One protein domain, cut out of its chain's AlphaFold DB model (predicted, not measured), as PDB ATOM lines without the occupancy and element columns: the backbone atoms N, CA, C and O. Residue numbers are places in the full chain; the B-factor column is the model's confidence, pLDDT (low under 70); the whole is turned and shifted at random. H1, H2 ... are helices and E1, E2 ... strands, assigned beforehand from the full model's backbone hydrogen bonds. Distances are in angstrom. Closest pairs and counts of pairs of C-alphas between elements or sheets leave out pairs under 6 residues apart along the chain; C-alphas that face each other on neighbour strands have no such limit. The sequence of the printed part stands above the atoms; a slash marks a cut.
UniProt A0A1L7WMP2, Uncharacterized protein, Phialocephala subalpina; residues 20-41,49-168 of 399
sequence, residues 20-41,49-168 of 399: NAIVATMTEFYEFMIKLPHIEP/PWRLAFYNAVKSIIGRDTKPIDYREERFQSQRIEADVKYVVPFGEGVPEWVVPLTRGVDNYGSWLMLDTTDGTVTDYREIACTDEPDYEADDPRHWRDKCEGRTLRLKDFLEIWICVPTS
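Overview. This is residues 20 to 41 and 49 to 168 of the 399 residues of an uncharacterized protein of Phialocephala subalpina (UniProt A0A1L7WMP2). A small four-stranded sheet, twisted by 93 degrees from edge to edge, has the short helix H4 over one face and H5 over the other, with the longest helix, H1, beside H5. The two-stranded sheet of E1 and E3 sits next to it where E2 bends into E3, H3 lies out on a long loop excursion, and residues 49 to 54, mostly of H2, stick out. The printed part has 142 residues, in the order H1 H2 E1 H3 E2 E3 E4 E5 H4 E6 H5; both sheets are antiparallel, the larger in the order E2 E4 E5 E6. The class is mixed, helices and strands, though under half of the residues, 65 of 142, are in named elements. The whole is compact, with a radius of gyration of the C-alphas of 15.7 A and spans of 42 by 38 by 31 A.

Along the chain. The larger sheet holds E2, residues 99 to 101, 6.7 A; E4, residues 112 to 116, 12.2 A; E5, residues 121 to 125, 12.6 A; and E6, residues 152 to 154, 7.1 A. C-alpha 112 is at (-38.700, -25.916, 1.127). E1, residues 66 to 68, spans 6.9 A, and E3, residues 103 to 105, 7.0 A. The helices are H1, residues 20 to 35, 22.7 A; H2, residues 50 to 57, 10.2 A; H3, residues 83 to 87, 8.5 A; H4, residues 143 to 147, 7.9 A; and H5, residues 155 to 163, 12.4 A. H1 begins at C-alpha 20, (-32.791, -40.389, -17.357), and H5 ends at C-alpha 163, (-35.600, -42.565, 6.328).

Arrangement. E4 and E5 form a hairpin, antiparallel at 150 degrees, with N 114 and O 123 2.8 A apart, within hydrogen-bond range. Also within range are N 100 and O 115 of E2 and E4, 2.8 A, and N 122 and O 153 of E5 and E6, 2.7 A. H5 is on the sheet at a height of 8.8 A, over E6 and along the strands, at 26 degrees to E6 on the local plane; C-alphas 155 and 122 are 5.5 A apart, the closest of H5 and E5. H4, on the opposite face, has a height of 9.1 A and is only just over E5, with 3 C-alphas falling on it. E2 runs on into E3 across one residue, at 62 degrees. E1 and E3 are antiparallel, with N 67 and O 104 2.8 A apart, within range. H1 and H5 are near each other, with 9 pairs of C-alphas within 10 A. H3 is only just apart from E3, the closest C-alphas being 8.2 A apart, and H2 is apart from H1. Every O i to N i+4 pair is within range in H1, H2 and H5; H3 has 0 of 1, with 1 of 2 O i to N i+3 pairs, and H4 0 of 1, with 2 of 2.

Size, cuts and confidence. The C-alphas of Asn 20 and Pro 49, the two farthest apart, are 49.6 A apart. Residues 42 to 48 are not printed, and C-alphas 41 and 49 are 18.5 A apart across this cut. The links E1 to H3, H3 to E2 and E5 to H4 are long. The mean pLDDT of the printed part is 74.1; 50 residues are under 70, among them residues 49 to 64 and 78 to 93.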
ATOM      1  N   ASN A  20     -32.080 -39.183 -17.784       72.38
ATOM      2  CA  ASN A  20     -32.791 -40.389 -17.357       72.38
ATOM      3  C   ASN A  20     -32.509 -40.716 -15.887       72.38
ATOM      4  O   ASN A  20     -33.433 -41.096 -15.175       72.38
ATOM      5  N   ALA A  21     -31.271 -40.509 -15.429       72.81
ATOM      6  CA  ALA A  21     -30.908 -40.691 -14.025       72.81
ATOM      7  C   ALA A  21     -31.671 -39.707 -13.127       72.81
ATOM      8  O   ALA A  21     -32.279 -40.122 -12.148       72.81
ATOM      9  N   ILE A  22     -31.741 -38.427 -13.513       70.06
ATOM     10  CA  ILE A  22     -32.504 -37.411 -12.767       70.06
ATOM     11  C   ILE A  22     -33.987 -37.785 -12.691       70.06
ATOM     12  O   ILE A  22     -34.585 -37.724 -11.620       70.06
ATOM     13  N   VAL A  23     -34.587 -38.188 -13.815       70.56
ATOM     14  CA  VAL A  23     -36.000 -38.599 -13.848       70.56
ATOM     15  C   VAL A  23     -36.242 -39.816 -12.954       70.56
ATOM     16  O   VAL A  23     -37.236 -39.823 -12.227       70.56
ATOM     17  N   ALA A  24     -35.351 -40.812 -12.968       74.56
ATOM     18  CA  ALA A  24     -35.454 -41.986 -12.103       74.56
ATOM     19  C   ALA A  24     -35.394 -41.593 -10.618       74.56
ATOM     20  O   ALA A  24     -36.334 -41.882  -9.882       74.56
ATOM     21  N   THR A  25     -34.380 -40.823 -10.207       75.81
ATOM     22  CA  THR A  25     -34.231 -40.359  -8.818       75.81
ATOM     23  C   THR A  25     -35.424 -39.516  -8.357       75.81
ATOM     24  O   THR A  25     -35.919 -39.684  -7.243       75.81
ATOM     25  N   MET A  26     -35.938 -38.627  -9.211       75.56
ATOM     26  CA  MET A  26     -37.131 -37.833  -8.897       75.56
ATOM     27  C   MET A  26     -38.386 -38.702  -8.772       75.56
ATOM     28  O   MET A  26     -39.219 -38.460  -7.901       75.56
ATOM     29  N   THR A  27     -38.530 -39.720  -9.621       77.06
ATOM     30  CA  THR A  27     -39.657 -40.660  -9.553       77.06
ATOM     31  C   THR A  27     -39.627 -41.436  -8.240       77.06
ATOM     32  O   THR A  27     -40.631 -41.463  -7.530       77.06
ATOM     33  N   GLU A  28     -38.466 -41.973  -7.868       77.25
ATOM     34  CA  GLU A  28     -38.255 -42.664  -6.593       77.25
ATOM     35  C   GLU A  28     -38.568 -41.765  -5.393       77.25
ATOM     36  O   GLU A  28     -39.252 -42.194  -4.463       77.25
ATOM     37  N   PHE A  29     -38.136 -40.499  -5.433       77.69
ATOM     38  CA  PHE A  29     -38.466 -39.515  -4.404       77.69
ATOM     39  C   PHE A  29     -39.982 -39.363  -4.224       77.69
ATOM     40  O   PHE A  29     -40.485 -39.461  -3.103       77.69
ATOM     41  N   TYR A  30     -40.735 -39.162  -5.309       76.31
ATOM     42  CA  TYR A  30     -42.189 -39.010  -5.213       76.31
ATOM     43  C   TYR A  30     -42.886 -40.299  -4.776       76.31
ATOM     44  O   TYR A  30     -43.801 -40.247  -3.952       76.31
ATOM     45  N   GLU A  31     -42.450 -41.456  -5.269       77.56
ATOM     46  CA  GLU A  31     -42.975 -42.748  -4.823       77.56
ATOM     47  C   GLU A  31     -42.731 -42.983  -3.330       77.56
ATOM     48  O   GLU A  31     -43.613 -43.492  -2.634       77.56
ATOM     49  N   PHE A  32     -41.562 -42.588  -2.818       75.25
ATOM     50  CA  PHE A  32     -41.253 -42.627  -1.392       75.25
ATOM     51  C   PHE A  32     -42.160 -41.685  -0.595       75.25
ATOM     52  O   PHE A  32     -42.783 -42.106   0.380       75.25
ATOM     53  N   MET A  33     -42.304 -40.434  -1.037       69.88
ATOM     54  CA  MET A  33     -43.130 -39.434  -0.357       69.88
ATOM     55  C   MET A  33     -44.601 -39.847  -0.258       69.88
ATOM     56  O   MET A  33     -45.243 -39.577   0.754       69.88
ATOM     57  N   ILE A  34     -45.134 -40.540  -1.269       72.00
ATOM     58  CA  ILE A  34     -46.508 -41.070  -1.257       72.00
ATOM     59  C   ILE A  34     -46.674 -42.203  -0.231       72.00
ATOM     60  O   ILE A  34     -47.759 -42.375   0.324       72.00
ATOM     61  N   LYS A  35     -45.615 -42.979   0.039       70.69
ATOM     62  CA  LYS A  35     -45.629 -44.077   1.020       70.69
ATOM     63  C   LYS A  35     -45.529 -43.589   2.466       70.69
ATOM     64  O   LYS A  35     -45.835 -44.361   3.376       70.69
ATOM     65  N   LEU A  36     -45.100 -42.347   2.700       64.25
ATOM     66  CA  LEU A  36     -45.049 -41.799   4.052       64.25
ATOM     67  C   LEU A  36     -46.475 -41.719   4.621       64.25
ATOM     68  O   LEU A  36     -47.359 -41.149   3.977       64.25
ATOM     69  N   PRO A  37     -46.734 -42.278   5.821       59.16
ATOM     70  CA  PRO A  37     -48.052 -42.190   6.425       59.16
ATOM     71  C   PRO A  37     -48.421 -40.718   6.579       59.16
ATOM     72  O   PRO A  37     -47.652 -39.936   7.141       59.16
ATOM     73  N   HIS A  38     -49.597 -40.334   6.078       52.00
ATOM     74  CA  HIS A  38     -50.116 -38.998   6.317       52.00
ATOM     75  C   HIS A  38     -50.333 -38.832   7.822       52.00
ATOM     76  O   HIS A  38     -51.282 -39.371   8.392       52.00
ATOM     77  N   ILE A  39     -49.425 -38.114   8.479       51.03
ATOM     78  CA  ILE A  39     -49.603 -37.718   9.868       51.03
ATOM     79  C   ILE A  39     -50.537 -36.516   9.822       51.03
ATOM     80  O   ILE A  39     -50.102 -35.402   9.524       51.03
ATOM     81  N   GLU A  40     -51.832 -36.750  10.064       45.97
ATOM     82  CA  GLU A  40     -52.758 -35.644  10.284       45.97
ATOM     83  C   GLU A  40     -52.163 -34.741  11.367       45.97
ATOM     84  O   GLU A  40     -51.671 -35.246  12.388       45.97
ATOM     85  N   PRO A  41     -52.175 -33.412  11.174       47.16
ATOM     86  CA  PRO A  41     -51.739 -32.512  12.217       47.16
ATOM     87  C   PRO A  41     -52.612 -32.805  13.432       47.16
ATOM     88  O   PRO A  41     -53.814 -32.536  13.413       47.16
ATOM     89  N   PRO A  49     -47.112 -25.517  28.330       57.66
ATOM     90  CA  PRO A  49     -45.664 -25.292  28.146       57.66
ATOM     91  C   PRO A  49     -44.891 -26.440  27.477       57.66
ATOM     92  O   PRO A  49     -43.851 -26.221  26.858       57.66
ATOM     93  N   TRP A  50     -45.426 -27.662  27.526       54.72
ATOM     94  CA  TRP A  50     -44.884 -28.834  26.837       54.72
ATOM     95  C   TRP A  50     -44.825 -28.683  25.311       54.72
ATOM     96  O   TRP A  50     -44.092 -29.424  24.664       54.72
ATOM     97  N   ARG A  51     -45.537 -27.705  24.728       58.44
ATOM     98  CA  ARG A  51     -45.501 -27.420  23.288       58.44
ATOM     99  C   ARG A  51     -44.089 -27.089  22.809       58.44
ATOM    100  O   ARG A  51     -43.696 -27.621  21.785       58.44
ATOM    101  N   LEU A  52     -43.321 -26.286  23.552       55.31
ATOM    102  CA  LEU A  52     -41.959 -25.904  23.155       55.31
ATOM    103  C   LEU A  52     -40.978 -27.077  23.305       55.31
ATOM    104  O   LEU A  52     -40.173 -27.330  22.417       55.31
ATOM    105  N   ALA A  53     -41.102 -27.845  24.392       54.72
ATOM    106  CA  ALA A  53     -40.270 -29.023  24.635       54.72
ATOM    107  C   ALA A  53     -40.532 -30.138  23.607       54.72
ATOM    108  O   ALA A  53     -39.589 -30.709  23.073       54.72
ATOM    109  N   PHE A  54     -41.798 -30.401  23.263       54.88
ATOM    110  CA  PHE A  54     -42.162 -31.359  22.216       54.88
ATOM    111  C   PHE A  54     -41.780 -30.848  20.820       54.88
ATOM    112  O   PHE A  54     -41.346 -31.627  19.985       54.88
ATOM    113  N   TYR A  55     -41.892 -29.544  20.556       52.38
ATOM    114  CA  TYR A  55     -41.461 -28.941  19.289       52.38
ATOM    115  C   TYR A  55     -39.938 -29.020  19.097       52.38
ATOM    116  O   TYR A  55     -39.477 -29.304  17.997       52.38
ATOM    117  N   ASN A  56     -39.161 -28.861  20.174       49.94
ATOM    118  CA  ASN A  56     -37.701 -28.982  20.141       49.94
ATOM    119  C   ASN A  56     -37.222 -30.444  20.125       49.94
ATOM    120  O   ASN A  56     -36.254 -30.758  19.438       49.94
ATOM    121  N   ALA A  57     -37.898 -31.346  20.846       48.06
ATOM    122  CA  ALA A  57     -37.567 -32.775  20.873       48.06
ATOM    123  C   ALA A  57     -38.001 -33.504  19.592       48.06
ATOM    124  O   ALA A  57     -37.352 -34.454  19.159       48.06
ATOM    125  N   VAL A  58     -39.081 -33.037  18.961       48.91
ATOM    126  CA  VAL A  58     -39.565 -33.491  17.656       48.91
ATOM    127  C   VAL A  58     -39.212 -32.441  16.618       48.91
ATOM    128  O   VAL A  58     -40.073 -31.959  15.881       48.91
ATOM    129  N   LYS A  59     -37.921 -32.101  16.537       50.28
ATOM    130  CA  LYS A  59     -37.345 -31.484  15.341       50.28
ATOM    131  C   LYS A  59     -37.423 -32.535  14.226       50.28
ATOM    132  O   LYS A  59     -36.420 -33.109  13.814       50.28
ATOM    133  N   SER A  60     -38.644 -32.883  13.807       52.50
ATOM    134  CA  SER A  60     -38.854 -33.629  12.586       52.50
ATOM    135  C   SER A  60     -38.143 -32.815  11.524       52.50
ATOM    136  O   SER A  60     -38.345 -31.606  11.406       52.50
ATOM    137  N   ILE A  61     -37.225 -33.474  10.827       57.78
ATOM    138  CA  ILE A  61     -36.375 -32.833   9.819       57.78
ATOM    139  C   ILE A  61     -37.260 -32.129   8.776       57.78
ATOM    140  O   ILE A  61     -36.878 -31.104   8.226       57.78
ATOM    141  N   ILE A  62     -38.493 -32.616   8.633       62.97
ATOM    142  CA  ILE A  62     -39.594 -32.028   7.889       62.97
ATOM    143  C   ILE A  62     -40.510 -31.249   8.839       62.97
ATOM    144  O   ILE A  62     -41.096 -31.840   9.750       62.97
ATOM    145  N   GLY A  63     -40.700 -29.945   8.622       67.31
ATOM    146  CA  GLY A  63     -41.767 -29.208   9.308       67.31
ATOM    147  C   GLY A  63     -43.125 -29.864   9.027       67.31
ATOM    148  O   GLY A  63     -43.371 -30.268   7.894       67.31
ATOM    149  N   ARG A  64     -44.013 -29.978  10.027       69.44
ATOM    150  CA  ARG A  64     -45.352 -30.610   9.879       69.44
ATOM    151  C   ARG A  64     -46.158 -30.075   8.695       69.44
ATOM    152  O   ARG A  64     -46.977 -30.788   8.128       69.44
ATOM    153  N   ASP A  65     -45.881 -28.836   8.333       81.25
ATOM    154  CA  ASP A  65     -46.548 -28.097   7.279       81.25
ATOM    155  C   ASP A  65     -45.821 -28.233   5.927       81.25
ATOM    156  O   ASP A  65     -46.084 -27.495   4.997       81.25
ATOM    157  N   THR A  66     -44.930 -29.210   5.760       83.44
ATOM    158  CA  THR A  66     -44.239 -29.455   4.485       83.44
ATOM    159  C   THR A  66     -45.000 -30.471   3.636       83.44
ATOM    160  O   THR A  66     -45.307 -31.578   4.082       83.44
ATOM    161  N   LYS A  67     -45.279 -30.122   2.382       84.88
ATOM    162  CA  LYS A  67     -45.945 -30.978   1.390       84.88
ATOM    163  C   LYS A  67     -45.030 -31.171   0.178       84.88
ATOM    164  O   LYS A  67     -44.397 -30.198  -0.231       84.88
ATOM    165  N   PRO A  68     -44.973 -32.365  -0.437       88.12
ATOM    166  CA  PRO A  68     -44.316 -32.514  -1.732       88.12
ATOM    167  C   PRO A  68     -45.041 -31.670  -2.788       88.12
ATOM    168  O   PRO A  68     -46.262 -31.493  -2.722       88.12
ATOM    169  N   ILE A  69     -44.289 -31.141  -3.751       87.00
ATOM    170  CA  ILE A  69     -44.845 -30.440  -4.910       87.00
ATOM    171  C   ILE A  69     -45.030 -31.454  -6.033       87.00
ATOM    172  O   ILE A  69     -44.054 -32.005  -6.524       87.00
ATOM    173  N   ASP A  70     -46.262 -31.700  -6.472       85.75
ATOM    174  CA  ASP A  70     -46.495 -32.533  -7.652       85.75
ATOM    175  C   ASP A  70     -46.513 -31.666  -8.917       85.75
ATOM    176  O   ASP A  70     -47.531 -31.084  -9.287       85.75
ATOM    177  N   TYR A  71     -45.374 -31.606  -9.611       82.38
ATOM    178  CA  TYR A  71     -45.220 -30.860 -10.866       82.38
ATOM    179  C   TYR A  71     -46.071 -31.384 -12.033       82.38
ATOM    180  O   TYR A  71     -46.091 -30.775 -13.101       82.38
ATOM    181  N   ARG A  72     -46.772 -32.512 -11.868       80.94
ATOM    182  CA  ARG A  72     -47.716 -33.021 -12.873       80.94
ATOM    183  C   ARG A  72     -49.081 -32.345 -12.768       80.94
ATOM    184  O   ARG A  72     -49.861 -32.437 -13.719       80.94
ATOM    185  N   GLU A  73     -49.379 -31.694 -11.640       79.31
ATOM    186  CA  GLU A  73     -50.636 -30.971 -11.450       79.31
ATOM    187  C   GLU A  73     -50.809 -29.901 -12.535       79.31
ATOM    188  O   GLU A  73     -49.857 -29.259 -12.977       79.31
ATOM    189  N   GLU A  74     -52.058 -29.697 -12.955       73.31
ATOM    190  CA  GLU A  74     -52.407 -28.836 -14.090       73.31
ATOM    191  C   GLU A  74     -51.879 -27.398 -13.940       73.31
ATOM    192  O   GLU A  74     -51.415 -26.811 -14.915       73.31
ATOM    193  N   ARG A  75     -51.851 -26.872 -12.710       76.31
ATOM    194  CA  ARG A  75     -51.324 -25.537 -12.382       76.31
ATOM    195  C   ARG A  75     -49.822 -25.356 -12.636       76.31
ATOM    196  O   ARG A  75     -49.362 -24.229 -12.752       76.31
ATOM    197  N   PHE A  76     -49.045 -26.439 -12.724       74.25
ATOM    198  CA  PHE A  76     -47.613 -26.387 -13.052       74.25
ATOM    199  C   PHE A  76     -47.331 -26.558 -14.544       74.25
ATOM    200  O   PHE A  76     -46.186 -26.435 -14.983       74.25
ATOM    201  N   GLN A  77     -48.353 -26.842 -15.350       75.50
ATOM    202  CA  GLN A  77     -48.179 -26.995 -16.785       75.50
ATOM    203  C   GLN A  77     -48.016 -25.613 -17.428       75.50
ATOM    204  O   GLN A  77     -48.739 -24.671 -17.109       75.50
ATOM    205  N   SER A  78     -47.073 -25.484 -18.365       64.25
ATOM    206  CA  SER A  78     -46.624 -24.203 -18.946       64.25
ATOM    207  C   SER A  78     -47.732 -23.334 -19.552       64.25
ATOM    208  O   SER A  78     -47.578 -22.122 -19.664       64.25
ATOM    209  N   GLN A  79     -48.861 -23.935 -19.927       62.38
ATOM    210  CA  GLN A  79     -50.021 -23.237 -20.485       62.38
ATOM    211  C   GLN A  79     -50.928 -22.607 -19.414       62.38
ATOM    212  O   GLN A  79     -51.835 -21.851 -19.759       62.38
ATOM    213  N   ARG A  80     -50.718 -22.935 -18.133       56.72
ATOM    214  CA  ARG A  80     -51.588 -22.592 -17.001       56.72
ATOM    215  C   ARG A  80     -50.804 -22.332 -15.715       56.72
ATOM    216  O   ARG A  80     -51.245 -22.737 -14.650       56.72
ATOM    217  N   ILE A  81     -49.658 -21.657 -15.795       59.09
ATOM    218  CA  ILE A  81     -48.976 -21.199 -14.577       59.09
ATOM    219  C   ILE A  81     -49.897 -20.188 -13.884       59.09
ATOM    220  O   ILE A  81     -49.998 -19.029 -14.293       59.09
ATOM    221  N   GLU A  82     -50.633 -20.664 -12.883       58.41
ATOM    222  CA  GLU A  82     -51.574 -19.866 -12.108       58.41
ATOM    223  C   GLU A  82     -50.810 -18.898 -11.187       58.41
ATOM    224  O   GLU A  82     -49.647 -19.107 -10.834       58.41
ATOM    225  N   ALA A  83     -51.435 -17.776 -10.818       57.50
ATOM    226  CA  ALA A  83     -50.766 -16.722 -10.047       57.50
ATOM    227  C   ALA A  83     -50.308 -17.183  -8.647       57.50
ATOM    228  O   ALA A  83     -49.387 -16.599  -8.079       57.50
ATOM    229  N   ASP A  84     -50.929 -18.227  -8.105       57.66
ATOM    230  CA  ASP A  84     -50.614 -18.891  -6.838       57.66
ATOM    231  C   ASP A  84     -49.428 -19.872  -6.934       57.66
ATOM    232  O   ASP A  84     -48.850 -20.230  -5.907       57.66
ATOM    233  N   VAL A  85     -48.975 -20.231  -8.143       57.84
ATOM    234  CA  VAL A  85     -47.701 -20.949  -8.351       57.84
ATOM    235  C   VAL A  85     -46.517 -20.119  -7.844       57.84
ATOM    236  O   VAL A  85     -45.504 -20.678  -7.429       57.84
ATOM    237  N   LYS A  86     -46.657 -18.786  -7.767       54.03
ATOM    238  CA  LYS A  86     -45.653 -17.900  -7.155       54.03
ATOM    239  C   LYS A  86     -45.328 -18.243  -5.698       54.03
ATOM    240  O   LYS A  86     -44.262 -17.859  -5.243       54.03
ATOM    241  N   TYR A  87     -46.198 -18.967  -4.992       57.62
ATOM    242  CA  TYR A  87     -45.968 -19.395  -3.604       57.62
ATOM    243  C   TYR A  87     -45.259 -20.753  -3.488       57.62
ATOM    244  O   TYR A  87     -45.117 -21.300  -2.394       57.62
ATOM    245  N   VAL A  88     -44.861 -21.346  -4.615       64.62
ATOM    246  CA  VAL A  88     -44.174 -22.644  -4.647       64.62
ATOM    247  C   VAL A  88     -42.683 -22.464  -4.389       64.62
ATOM    248  O   VAL A  88     -42.078 -23.272  -3.686       64.62
ATOM    249  N   VAL A  89     -42.116 -21.371  -4.895       65.88
ATOM    250  CA  VAL A  89     -40.793 -20.895  -4.498       65.88
ATOM    251  C   VAL A  89     -41.002 -19.983  -3.285       65.88
ATOM    252  O   VAL A  89     -41.904 -19.141  -3.327       65.88
ATOM    253  N   PRO A  90     -40.245 -20.157  -2.191       66.06
ATOM    254  CA  PRO A  90     -40.362 -19.277  -1.037       66.06
ATOM    255  C   PRO A  90     -40.169 -17.814  -1.458       66.06
ATOM    256  O   PRO A  90     -39.398 -17.522  -2.373       66.06
ATOM    257  N   PHE A  91     -40.911 -16.910  -0.815       56.28
ATOM    258  CA  PHE A  91     -40.952 -15.488  -1.148       56.28
ATOM    259  C   PHE A  91     -39.542 -14.890  -1.179       56.28
ATOM    260  O   PHE A  91     -38.952 -14.603  -0.142       56.28
ATOM    261  N   GLY A  92     -38.996 -14.679  -2.372       58.81
ATOM    262  CA  GLY A  92     -37.690 -14.057  -2.497       58.81
ATOM    263  C   GLY A  92     -37.276 -13.822  -3.936       58.81
ATOM    264  O   GLY A  92     -37.185 -14.746  -4.741       58.81
ATOM    265  N   GLU A  93     -36.956 -12.569  -4.244       62.50
ATOM    266  CA  GLU A  93     -36.041 -12.261  -5.336       62.50
ATOM    267  C   GLU A  93     -34.685 -12.930  -5.031       62.50
ATOM    268  O   GLU A  93     -34.153 -12.835  -3.916       62.50
ATOM    269  N   GLY A  94     -34.126 -13.633  -6.017       77.94
ATOM    270  CA  GLY A  94     -32.772 -14.189  -5.936       77.94
ATOM    271  C   GLY A  94     -32.663 -15.706  -5.806       77.94
ATOM    272  O   GLY A  94     -31.545 -16.183  -5.649       77.94
ATOM    273  N   VAL A  95     -33.758 -16.469  -5.908       87.06
ATOM    274  CA  VAL A  95     -33.647 -17.905  -6.218       87.06
ATOM    275  C   VAL A  95     -33.398 -18.051  -7.727       87.06
ATOM    276  O   VAL A  95     -34.218 -17.570  -8.513       87.06
ATOM    277  N   PRO A  96     -32.288 -18.671  -8.160       88.81
ATOM    278  CA  PRO A  96     -31.995 -18.835  -9.579       88.81
ATOM    279  C   PRO A  96     -32.956 -19.788 -10.297       88.81
ATOM    280  O   PRO A  96     -33.500 -20.710  -9.696       88.81
ATOM    281  N   GLU A  97     -33.094 -19.630 -11.617       85.75
ATOM    282  CA  GLU A  97     -33.997 -20.447 -12.451       85.75
ATOM    283  C   GLU A  97     -33.657 -21.947 -12.457       85.75
ATOM    284  O   GLU A  97     -34.515 -22.783 -12.735       85.75
ATOM    285  N   TRP A  98     -32.409 -22.305 -12.149       86.56
ATOM    286  CA  TRP A  98     -31.955 -23.694 -12.072       86.56
ATOM    287  C   TRP A  98     -32.243 -24.363 -10.721       86.56
ATOM    288  O   TRP A  98     -31.900 -25.534 -10.532       86.56
ATOM    289  N   VAL A  99     -32.854 -23.651  -9.775       91.00
ATOM    290  CA  VAL A  99     -33.223 -24.187  -8.466       91.00
ATOM    291  C   VAL A  99     -34.704 -24.549  -8.459       91.00
ATOM    292  O   VAL A  99     -35.573 -23.721  -8.724       91.00
ATOM    293  N   VAL A 100     -34.999 -25.805  -8.134       91.12
ATOM    294  CA  VAL A 100     -36.342 -26.385  -8.196       91.12
ATOM    295  C   VAL A 100     -36.803 -26.762  -6.787       91.12
ATOM    296  O   VAL A 100     -36.202 -27.645  -6.173       91.12
ATOM    297  N   PRO A 101     -37.874 -26.161  -6.242       91.81
ATOM    298  CA  PRO A 101     -38.420 -26.598  -4.961       91.81
ATOM    299  C   PRO A 101     -39.070 -27.983  -5.104       91.81
ATOM    300  O   PRO A 101     -39.945 -28.191  -5.938       91.81
ATOM    301  N   LEU A 102     -38.667 -28.955  -4.293       90.88
ATOM    302  CA  LEU A 102     -39.255 -30.300  -4.244       90.88
ATOM    303  C   LEU A 102     -40.420 -30.379  -3.254       90.88
ATOM    304  O   LEU A 102     -41.326 -31.208  -3.386       90.88
ATOM    305  N   THR A 103     -40.402 -29.510  -2.248       90.12
ATOM    306  CA  THR A 103     -41.449 -29.390  -1.237       90.12
ATOM    307  C   THR A 103     -41.862 -27.937  -1.059       90.12
ATOM    308  O   THR A 103     -41.117 -27.018  -1.389       90.12
ATOM    309  N   ARG A 104     -43.063 -27.736  -0.520       87.94
ATOM    310  CA  ARG A 104     -43.607 -26.429  -0.151       87.94
ATOM    311  C   ARG A 104     -44.129 -26.437   1.275       87.94
ATOM    312  O   ARG A 104     -44.634 -27.464   1.735       87.94
ATOM    313  N   GLY A 105     -44.086 -25.281   1.924       83.00
ATOM    314  CA  GLY A 105     -44.837 -25.037   3.150       83.00
ATOM    315  C   GLY A 105     -46.351 -24.932   2.913       83.00
ATOM    316  O   GLY A 105     -46.811 -24.547   1.833       83.00
ATOM    317  N   VAL A 106     -47.142 -25.272   3.925       80.81
ATOM    318  CA  VAL A 106     -48.573 -24.984   4.034       80.81
ATOM    319  C   VAL A 106     -48.688 -23.653   4.765       80.81
ATOM    320  O   VAL A 106     -48.128 -23.489   5.844       80.81
ATOM    321  N   ASP A 107     -49.377 -22.688   4.158       78.12
ATOM    322  CA  ASP A 107     -49.556 -21.335   4.704       78.12
ATOM    323  C   ASP A 107     -48.231 -20.612   5.035       78.12
ATOM    324  O   ASP A 107     -48.160 -19.851   5.996       78.12
ATOM    325  N   ASN A 108     -47.178 -20.856   4.242       72.56
ATOM    326  CA  ASN A 108     -45.793 -20.387   4.451       72.56
ATOM    327  C   ASN A 108     -45.096 -20.947   5.704       72.56
ATOM    328  O   ASN A 108     -44.010 -20.507   6.073       72.56
ATOM    329  N   TYR A 109     -45.674 -21.961   6.341       77.56
ATOM    330  CA  TYR A 109     -45.007 -22.730   7.381       77.56
ATOM    331  C   TYR A 109     -44.500 -24.035   6.766       77.56
ATOM    332  O   TYR A 109     -45.246 -24.745   6.100       77.56
ATOM    333  N   GLY A 110     -43.221 -24.358   6.945       80.50
ATOM    334  CA  GLY A 110     -42.640 -25.608   6.448       80.50
ATOM    335  C   GLY A 110     -41.198 -25.472   5.973       80.50
ATOM    336  O   GLY A 110     -40.575 -24.425   6.120       80.50
ATOM    337  N   SER A 111     -40.684 -26.574   5.435       85.81
ATOM    338  CA  SER A 111     -39.367 -26.661   4.806       85.81
ATOM    339  C   SER A 111     -39.529 -26.701   3.291       85.81
ATOM    340  O   SER A 111     -40.278 -27.530   2.765       85.81
ATOM    341  N   TRP A 112     -38.810 -25.840   2.580       90.06
ATOM    342  CA  TRP A 112     -38.700 -25.916   1.127       90.06
ATOM    343  C   TRP A 112     -37.392 -26.607   0.787       90.06
ATOM    344  O   TRP A 112     -36.315 -26.057   0.981       90.06
ATOM    345  N   LEU A 113     -37.473 -27.832   0.287       90.94
ATOM    346  CA  LEU A 113     -36.304 -28.517  -0.232       90.94
ATOM    347  C   LEU A 113     -35.974 -27.961  -1.605       90.94
ATOM    348  O   LEU A 113     -36.667 -28.256  -2.571       90.94
ATOM    349  N   MET A 114     -34.925 -27.162  -1.691       92.12
ATOM    350  CA  MET A 114     -34.507 -26.494  -2.914       92.12
ATOM    351  C   MET A 114     -33.451 -27.351  -3.612       92.12
ATOM    352  O   MET A 114     -32.313 -27.415  -3.150       92.12
ATOM    353  N   LEU A 115     -33.829 -28.040  -4.693       92.56
ATOM    354  CA  LEU A 115     -32.911 -28.814  -5.527       92.56
ATOM    355  C   LEU A 115     -32.172 -27.876  -6.478       92.56
ATOM    356  O   LEU A 115     -32.765 -27.339  -7.410       92.56
ATOM    357  N   ASP A 116     -30.873 -27.727  -6.284       92.06
ATOM    358  CA  ASP A 116     -29.999 -27.123  -7.272       92.06
ATOM    359  C   ASP A 116     -29.747 -28.139  -8.388       92.06
ATOM    360  O   ASP A 116     -29.005 -29.113  -8.235       92.06
ATOM    361  N   THR A 117     -30.391 -27.935  -9.536       87.06
ATOM    362  CA  THR A 117     -30.236 -28.862 -10.665       87.06
ATOM    363  C   THR A 117     -28.832 -28.832 -11.249       87.06
ATOM    364  O   THR A 117     -28.477 -29.744 -11.995       87.06
ATOM    365  N   THR A 118     -28.019 -27.829 -10.900       83.94
ATOM    366  CA  THR A 118     -26.690 -27.703 -11.481       83.94
ATOM    367  C   THR A 118     -25.639 -28.582 -10.792       83.94
ATOM    368  O   THR A 118     -24.687 -29.025 -11.431       83.94
ATOM    369  N   ASP A 119     -25.795 -28.893  -9.511       85.56
ATOM    370  CA  ASP A 119     -24.887 -29.798  -8.791       85.56
ATOM    371  C   ASP A 119     -25.604 -31.015  -8.179       85.56
ATOM    372  O   ASP A 119     -24.961 -31.897  -7.607       85.56
ATOM    373  N   GLY A 120     -26.930 -31.105  -8.341       85.94
ATOM    374  CA  GLY A 120     -27.750 -32.199  -7.824       85.94
ATOM    375  C   GLY A 120     -27.892 -32.189  -6.300       85.94
ATOM    376  O   GLY A 120     -28.289 -33.202  -5.714       85.94
ATOM    377  N   THR A 121     -27.546 -31.078  -5.646       91.56
ATOM    378  CA  THR A 121     -27.678 -30.926  -4.198       91.56
ATOM    379  C   THR A 121     -29.006 -30.288  -3.817       91.56
ATOM    380  O   THR A 121     -29.628 -29.557  -4.580       91.56
ATOM    381  N   VAL A 122     -29.467 -30.597  -2.613       92.62
ATOM    382  CA  VAL A 122     -30.695 -30.091  -2.018       92.62
ATOM    383  C   VAL A 122     -30.328 -29.281  -0.791       92.62
ATOM    384  O   VAL A 122     -29.560 -29.745   0.051       92.62
ATOM    385  N   THR A 123     -30.904 -28.089  -0.682       92.25
ATOM    386  CA  THR A 123     -30.759 -27.215   0.486       92.25
ATOM    387  C   THR A 123     -32.128 -27.001   1.126       92.25
ATOM    388  O   THR A 123     -33.096 -26.694   0.432       92.25
ATOM    389  N   ASP A 124     -32.232 -27.202   2.443       89.44
ATOM    390  CA  ASP A 124     -33.458 -26.910   3.205       89.44
ATOM    391  C   ASP A 124     -33.596 -25.392   3.403       89.44
ATOM    392  O   ASP A 124     -32.854 -24.778   4.165       89.44
ATOM    393  N   TYR A 125     -34.539 -24.774   2.703       87.50
ATOM    394  CA  TYR A 125     -34.865 -23.363   2.843       87.50
ATOM    395  C   TYR A 125     -35.958 -23.173   3.899       87.50
ATOM    396  O   TYR A 125     -37.019 -23.810   3.849       87.50
ATOM    397  N   ARG A 126     -35.722 -22.243   4.831       81.12
ATOM    398  CA  ARG A 126     -36.668 -21.820   5.873       81.12
ATOM    399  C   ARG A 126     -36.708 -20.296   5.903       81.12
ATOM    400  O   ARG A 126     -35.693 -19.662   6.134       81.12
ATOM    401  N   GLU A 127     -37.884 -19.713   5.697       72.06
ATOM    402  CA  GLU A 127     -38.049 -18.259   5.513       72.06
ATOM    403  C   GLU A 127     -37.632 -17.409   6.728       72.06
ATOM    404  O   GLU A 127     -37.185 -16.280   6.577       72.06
ATOM    405  N   ILE A 128     -37.763 -17.940   7.945       68.06
ATOM    406  CA  ILE A 128     -37.600 -17.172   9.200       68.06
ATOM    407  C   ILE A 128     -36.124 -17.089   9.639       68.06
ATOM    408  O   ILE A 128     -35.790 -16.643  10.732       68.06
ATOM    409  N   ALA A 129     -35.234 -17.551   8.778       60.41
ATOM    410  CA  ALA A 129     -34.019 -18.189   9.194       60.41
ATOM    411  C   ALA A 129     -32.895 -17.712   8.264       60.41
ATOM    412  O   ALA A 129     -32.655 -18.292   7.207       60.41
ATOM    413  N   CYS A 130     -32.296 -16.572   8.607       61.00
ATOM    414  CA  CYS A 130     -31.139 -16.017   7.911       61.00
ATOM    415  C   CYS A 130     -29.926 -16.188   8.820       61.00
ATOM    416  O   CYS A 130     -29.966 -15.775   9.981       61.00
ATOM    417  N   THR A 131     -28.851 -16.765   8.296       62.81
ATOM    418  CA  THR A 131     -27.550 -16.683   8.955       62.81
ATOM    419  C   THR A 131     -27.042 -15.244   8.853       62.81
ATOM    420  O   THR A 131     -27.209 -14.584   7.828       62.81
ATOM    421  N   ASP A 132     -26.452 -14.724   9.931       67.12
ATOM    422  CA  ASP A 132     -25.948 -13.341   9.954       67.12
ATOM    423  C   ASP A 132     -24.696 -13.153   9.068       67.12
ATOM    424  O   ASP A 132     -24.381 -12.029   8.676       67.12
ATOM    425  N   GLU A 133     -23.986 -14.238   8.735       84.94
ATOM    426  CA  GLU A 133     -22.795 -14.230   7.879       84.94
ATOM    427  C   GLU A 133     -23.030 -15.110   6.632       84.94
ATOM    428  O   GLU A 133     -23.456 -16.259   6.790       84.94
ATOM    429  N   PRO A 134     -22.786 -14.593   5.408       86.31
ATOM    430  CA  PRO A 134     -22.892 -15.377   4.177       86.31
ATOM    431  C   PRO A 134     -21.737 -16.383   4.061       86.31
ATOM    432  O   PRO A 134     -20.585 -16.049   4.345       86.31
ATOM    433  N   ASP A 135     -22.044 -17.601   3.616       86.94
ATOM    434  CA  ASP A 135     -21.073 -18.657   3.322       86.94
ATOM    435  C   ASP A 135     -20.442 -18.491   1.927       86.94
ATOM    436  O   ASP A 135     -19.358 -19.027   1.672       86.94
ATOM    437  N   TYR A 136     -21.097 -17.756   1.021       88.94
ATOM    438  CA  TYR A 136     -20.643 -17.541  -0.351       88.94
ATOM    439  C   TYR A 136     -20.428 -16.054  -0.674       88.94
ATOM    440  O   TYR A 136     -21.123 -15.166  -0.177       88.94
ATOM    441  N   GLU A 137     -19.483 -15.781  -1.574       90.00
ATOM    442  CA  GLU A 137     -19.287 -14.442  -2.140       90.00
ATOM    443  C   GLU A 137     -20.488 -14.028  -3.003       90.00
ATOM    444  O   GLU A 137     -21.161 -14.867  -3.601       90.00
ATOM    445  N   ALA A 138     -20.748 -12.723  -3.111       89.38
ATOM    446  CA  ALA A 138     -21.942 -12.202  -3.783       89.38
ATOM    447  C   ALA A 138     -22.038 -12.547  -5.288       89.38
ATOM    448  O   ALA A 138     -23.129 -12.496  -5.859       89.38
ATOM    449  N   ASP A 139     -20.916 -12.856  -5.940       89.06
ATOM    450  CA  ASP A 139     -20.833 -13.289  -7.337       89.06
ATOM    451  C   ASP A 139     -20.836 -14.819  -7.510       89.06
ATOM    452  O   ASP A 139     -20.965 -15.304  -8.638       89.06
ATOM    453  N   ASP A 140     -20.748 -15.589  -6.420       89.75
ATOM    454  CA  ASP A 140     -20.852 -17.043  -6.472       89.75
ATOM    455  C   ASP A 140     -22.302 -17.434  -6.824       89.75
ATOM    456  O   ASP A 140     -23.251 -17.051  -6.130       89.75
ATOM    457  N   PRO A 141     -22.532 -18.247  -7.869       87.44
ATOM    458  CA  PRO A 141     -23.875 -18.695  -8.243       87.44
ATOM    459  C   PRO A 141     -24.572 -19.548  -7.165       87.44
ATOM    460  O   PRO A 141     -25.741 -19.893  -7.335       87.44
ATOM    461  N   ARG A 142     -23.893 -19.917  -6.071       89.94
ATOM    462  CA  ARG A 142     -24.446 -20.583  -4.876       89.94
ATOM    463  C   ARG A 142     -24.888 -19.608  -3.790       89.94
ATOM    464  O   ARG A 142     -25.560 -20.057  -2.871       89.94
ATOM    465  N   HIS A 143     -24.606 -18.309  -3.910       90.44
ATOM    466  CA  HIS A 143     -24.942 -17.281  -2.914       90.44
ATOM    467  C   HIS A 143     -26.433 -17.215  -2.553       90.44
ATOM    468  O   HIS A 143     -26.809 -16.793  -1.465       90.44
ATOM    469  N   TRP A 144     -27.319 -17.730  -3.411       89.75
ATOM    470  CA  TRP A 144     -28.733 -17.899  -3.061       89.75
ATOM    471  C   TRP A 144     -28.957 -18.785  -1.819       89.75
ATOM    472  O   TRP A 144     -29.983 -18.648  -1.151       89.75
ATOM    473  N   ARG A 145     -28.008 -19.674  -1.494       90.12
ATOM    474  CA  ARG A 145     -28.039 -20.558  -0.322       90.12
ATOM    475  C   ARG A 145     -27.757 -19.835   0.985       90.12
ATOM    476  O   ARG A 145     -28.197 -20.336   2.005       90.12
ATOM    477  N   ASP A 146     -27.154 -18.649   0.960       87.56
ATOM    478  CA  ASP A 146     -26.928 -17.846   2.176       87.56
ATOM    479  C   ASP A 146     -28.240 -17.367   2.809       87.56
ATOM    480  O   ASP A 146     -28.301 -17.016   3.982       87.56
ATOM    481  N   LYS A 147     -29.331 -17.397   2.038       83.06
ATOM    482  CA  LYS A 147     -30.693 -17.167   2.536       83.06
ATOM    483  C   LYS A 147     -31.351 -18.437   3.093       83.06
ATOM    484  O   LYS A 147     -32.518 -18.400   3.470       83.06
ATOM    485  N   CYS A 148     -30.649 -19.568   3.086       84.56
ATOM    486  CA  CYS A 148     -31.111 -20.845   3.614       84.56
ATOM    487  C   CYS A 148     -30.337 -21.168   4.897       84.56
ATOM    488  O   CYS A 148     -29.121 -21.270   4.877       84.56
ATOM    489  N   GLU A 149     -31.023 -21.465   5.998       75.38
ATOM    490  CA  GLU A 149     -30.359 -22.017   7.198       75.38
ATOM    491  C   GLU A 149     -30.042 -23.521   7.105       75.38
ATOM    492  O   GLU A 149     -29.497 -24.129   8.033       75.38
ATOM    493  N   GLY A 150     -30.472 -24.177   6.030       77.31
ATOM    494  CA  GLY A 150     -30.385 -25.619   5.892       77.31
ATOM    495  C   GLY A 150     -29.011 -26.120   5.486       77.31
ATOM    496  O   GLY A 150     -28.265 -25.485   4.751       77.31
ATOM    497  N   ARG A 151     -28.732 -27.364   5.872       83.44
ATOM    498  CA  ARG A 151     -27.619 -28.112   5.288       83.44
ATOM    499  C   ARG A 151     -27.893 -28.355   3.806       83.44
ATOM    500  O   ARG A 151     -28.958 -28.866   3.454       83.44
ATOM    501  N   THR A 152     -26.902 -28.068   2.975       90.12
ATOM    502  CA  THR A 152     -26.830 -28.589   1.614       90.12
ATOM    503  C   THR A 152     -26.306 -30.020   1.651       90.12
ATOM    504  O   THR A 152     -25.225 -30.272   2.178       90.12
ATOM    505  N   LEU A 153     -27.038 -30.956   1.050       89.69
ATOM    506  CA  LEU A 153     -26.623 -32.354   0.888       89.69
ATOM    507  C   LEU A 153     -26.977 -32.851  -0.514       89.69
ATOM    508  O   LEU A 153     -27.761 -32.217  -1.213       89.69
ATOM    509  N   ARG A 154     -26.461 -34.006  -0.944       87.88
ATOM    510  CA  ARG A 154     -27.033 -34.665  -2.130       87.88
ATOM    511  C   ARG A 154     -28.463 -35.098  -1.819       87.88
ATOM    512  O   ARG A 154     -28.766 -35.443  -0.677       87.88
ATOM    513  N   LEU A 155     -29.328 -35.137  -2.836       82.94
ATOM    514  CA  LEU A 155     -30.717 -35.583  -2.658       82.94
ATOM    515  C   LEU A 155     -30.790 -36.962  -1.977       82.94
ATOM    516  O   LEU A 155     -31.566 -37.131  -1.043       82.94
ATOM    517  N   LYS A 156     -29.939 -37.914  -2.382       81.69
ATOM    518  CA  LYS A 156     -29.855 -39.248  -1.761       81.69
ATOM    519  C   LYS A 156     -29.576 -39.164  -0.257       81.69
ATOM    520  O   LYS A 156     -30.370 -39.670   0.528       81.69
ATOM    521  N   ASP A 157     -28.503 -38.483   0.132       84.75
ATOM    522  CA  ASP A 157     -28.087 -38.361   1.537       84.75
ATOM    523  C   ASP A 157     -29.179 -37.679   2.375       84.75
ATOM    524  O   ASP A 157     -29.454 -38.057   3.514       84.75
ATOM    525  N   PHE A 158     -29.853 -36.690   1.785       84.00
ATOM    526  CA  PHE A 158     -30.974 -36.011   2.415       84.00
ATOM    527  C   PHE A 158     -32.141 -36.977   2.694       84.00
ATOM    528  O   PHE A 158     -32.715 -36.960   3.785       84.00
ATOM    529  N   LEU A 159     -32.459 -37.862   1.742       77.81
ATOM    530  CA  LEU A 159     -33.503 -38.880   1.890       77.81
ATOM    531  C   LEU A 159     -33.115 -40.001   2.853       77.81
ATOM    532  O   LEU A 159     -33.965 -40.467   3.606       77.81
ATOM    533  N   GLU A 160     -31.852 -40.410   2.889       78.94
ATOM    534  CA  GLU A 160     -31.369 -41.393   3.862       78.94
ATOM    535  C   GLU A 160     -31.512 -40.869   5.292       78.94
ATOM    536  O   GLU A 160     -32.057 -41.555   6.158       78.94
ATOM    537  N   ILE A 161     -31.138 -39.607   5.523       78.94
ATOM    538  CA  ILE A 161     -31.366 -38.933   6.805       78.94
ATOM    539  C   ILE A 161     -32.861 -38.911   7.153       78.94
ATOM    540  O   ILE A 161     -33.223 -39.104   8.316       78.94
ATOM    541  N   TRP A 162     -33.738 -38.701   6.168       70.44
ATOM    542  CA  TRP A 162     -35.190 -38.730   6.372       70.44
ATOM    543  C   TRP A 162     -35.715 -40.120   6.733       70.44
ATOM    544  O   TRP A 162     -36.556 -40.237   7.622       70.44
ATOM    545  N   ILE A 163     -35.213 -41.169   6.080       65.81
ATOM    546  CA  ILE A 163     -35.600 -42.565   6.328       65.81
ATOM    547  C   ILE A 163     -35.126 -43.028   7.710       65.81
ATOM    548  O   ILE A 163     -35.856 -43.725   8.418       65.81
ATOM    549  N   CYS A 164     -33.919 -42.630   8.119       51.94
ATOM    550  CA  CYS A 164     -33.296 -43.073   9.365       51.94
ATOM    551  C   CYS A 164     -33.976 -42.553  10.635       51.94
ATOM    552  O   CYS A 164     -33.682 -43.075  11.710       51.94
ATOM    553  N   VAL A 165     -34.883 -41.573  10.553       55.97
ATOM    554  CA  VAL A 165     -35.688 -41.136  11.702       55.97
ATOM    555  C   VAL A 165     -36.959 -41.993  11.752       55.97
ATOM    556  O   VAL A 165     -37.923 -41.709  11.040       55.97
ATOM    557  N   PRO A 166     -37.023 -43.052  12.581       43.72
ATOM    558  CA  PRO A 166     -38.129 -43.991  12.525       43.72
ATOM    559  C   PRO A 166     -39.388 -43.313  13.063       43.72
ATOM    560  O   PRO A 166     -39.438 -42.905  14.228       43.72
ATOM    561  N   THR A 167     -40.452 -43.282  12.258       46.50
ATOM    562  CA  THR A 167     -41.811 -42.930  12.709       46.50
ATOM    563  C   THR A 167     -42.271 -43.802  13.892       46.50
ATOM    564  O   THR A 167     -43.098 -43.380  14.697       46.50
ATOM    565  N   SER A 168     -41.682 -44.990  14.071       38.19
ATOM    566  CA  SER A 168     -41.968 -45.928  15.163       38.19
ATOM    567  C   SER A 168     -41.477 -45.485  16.549       38.19
ATOM    568  O   SER A 168     -42.064 -45.900  17.549       38.19
TER     569      SER A 168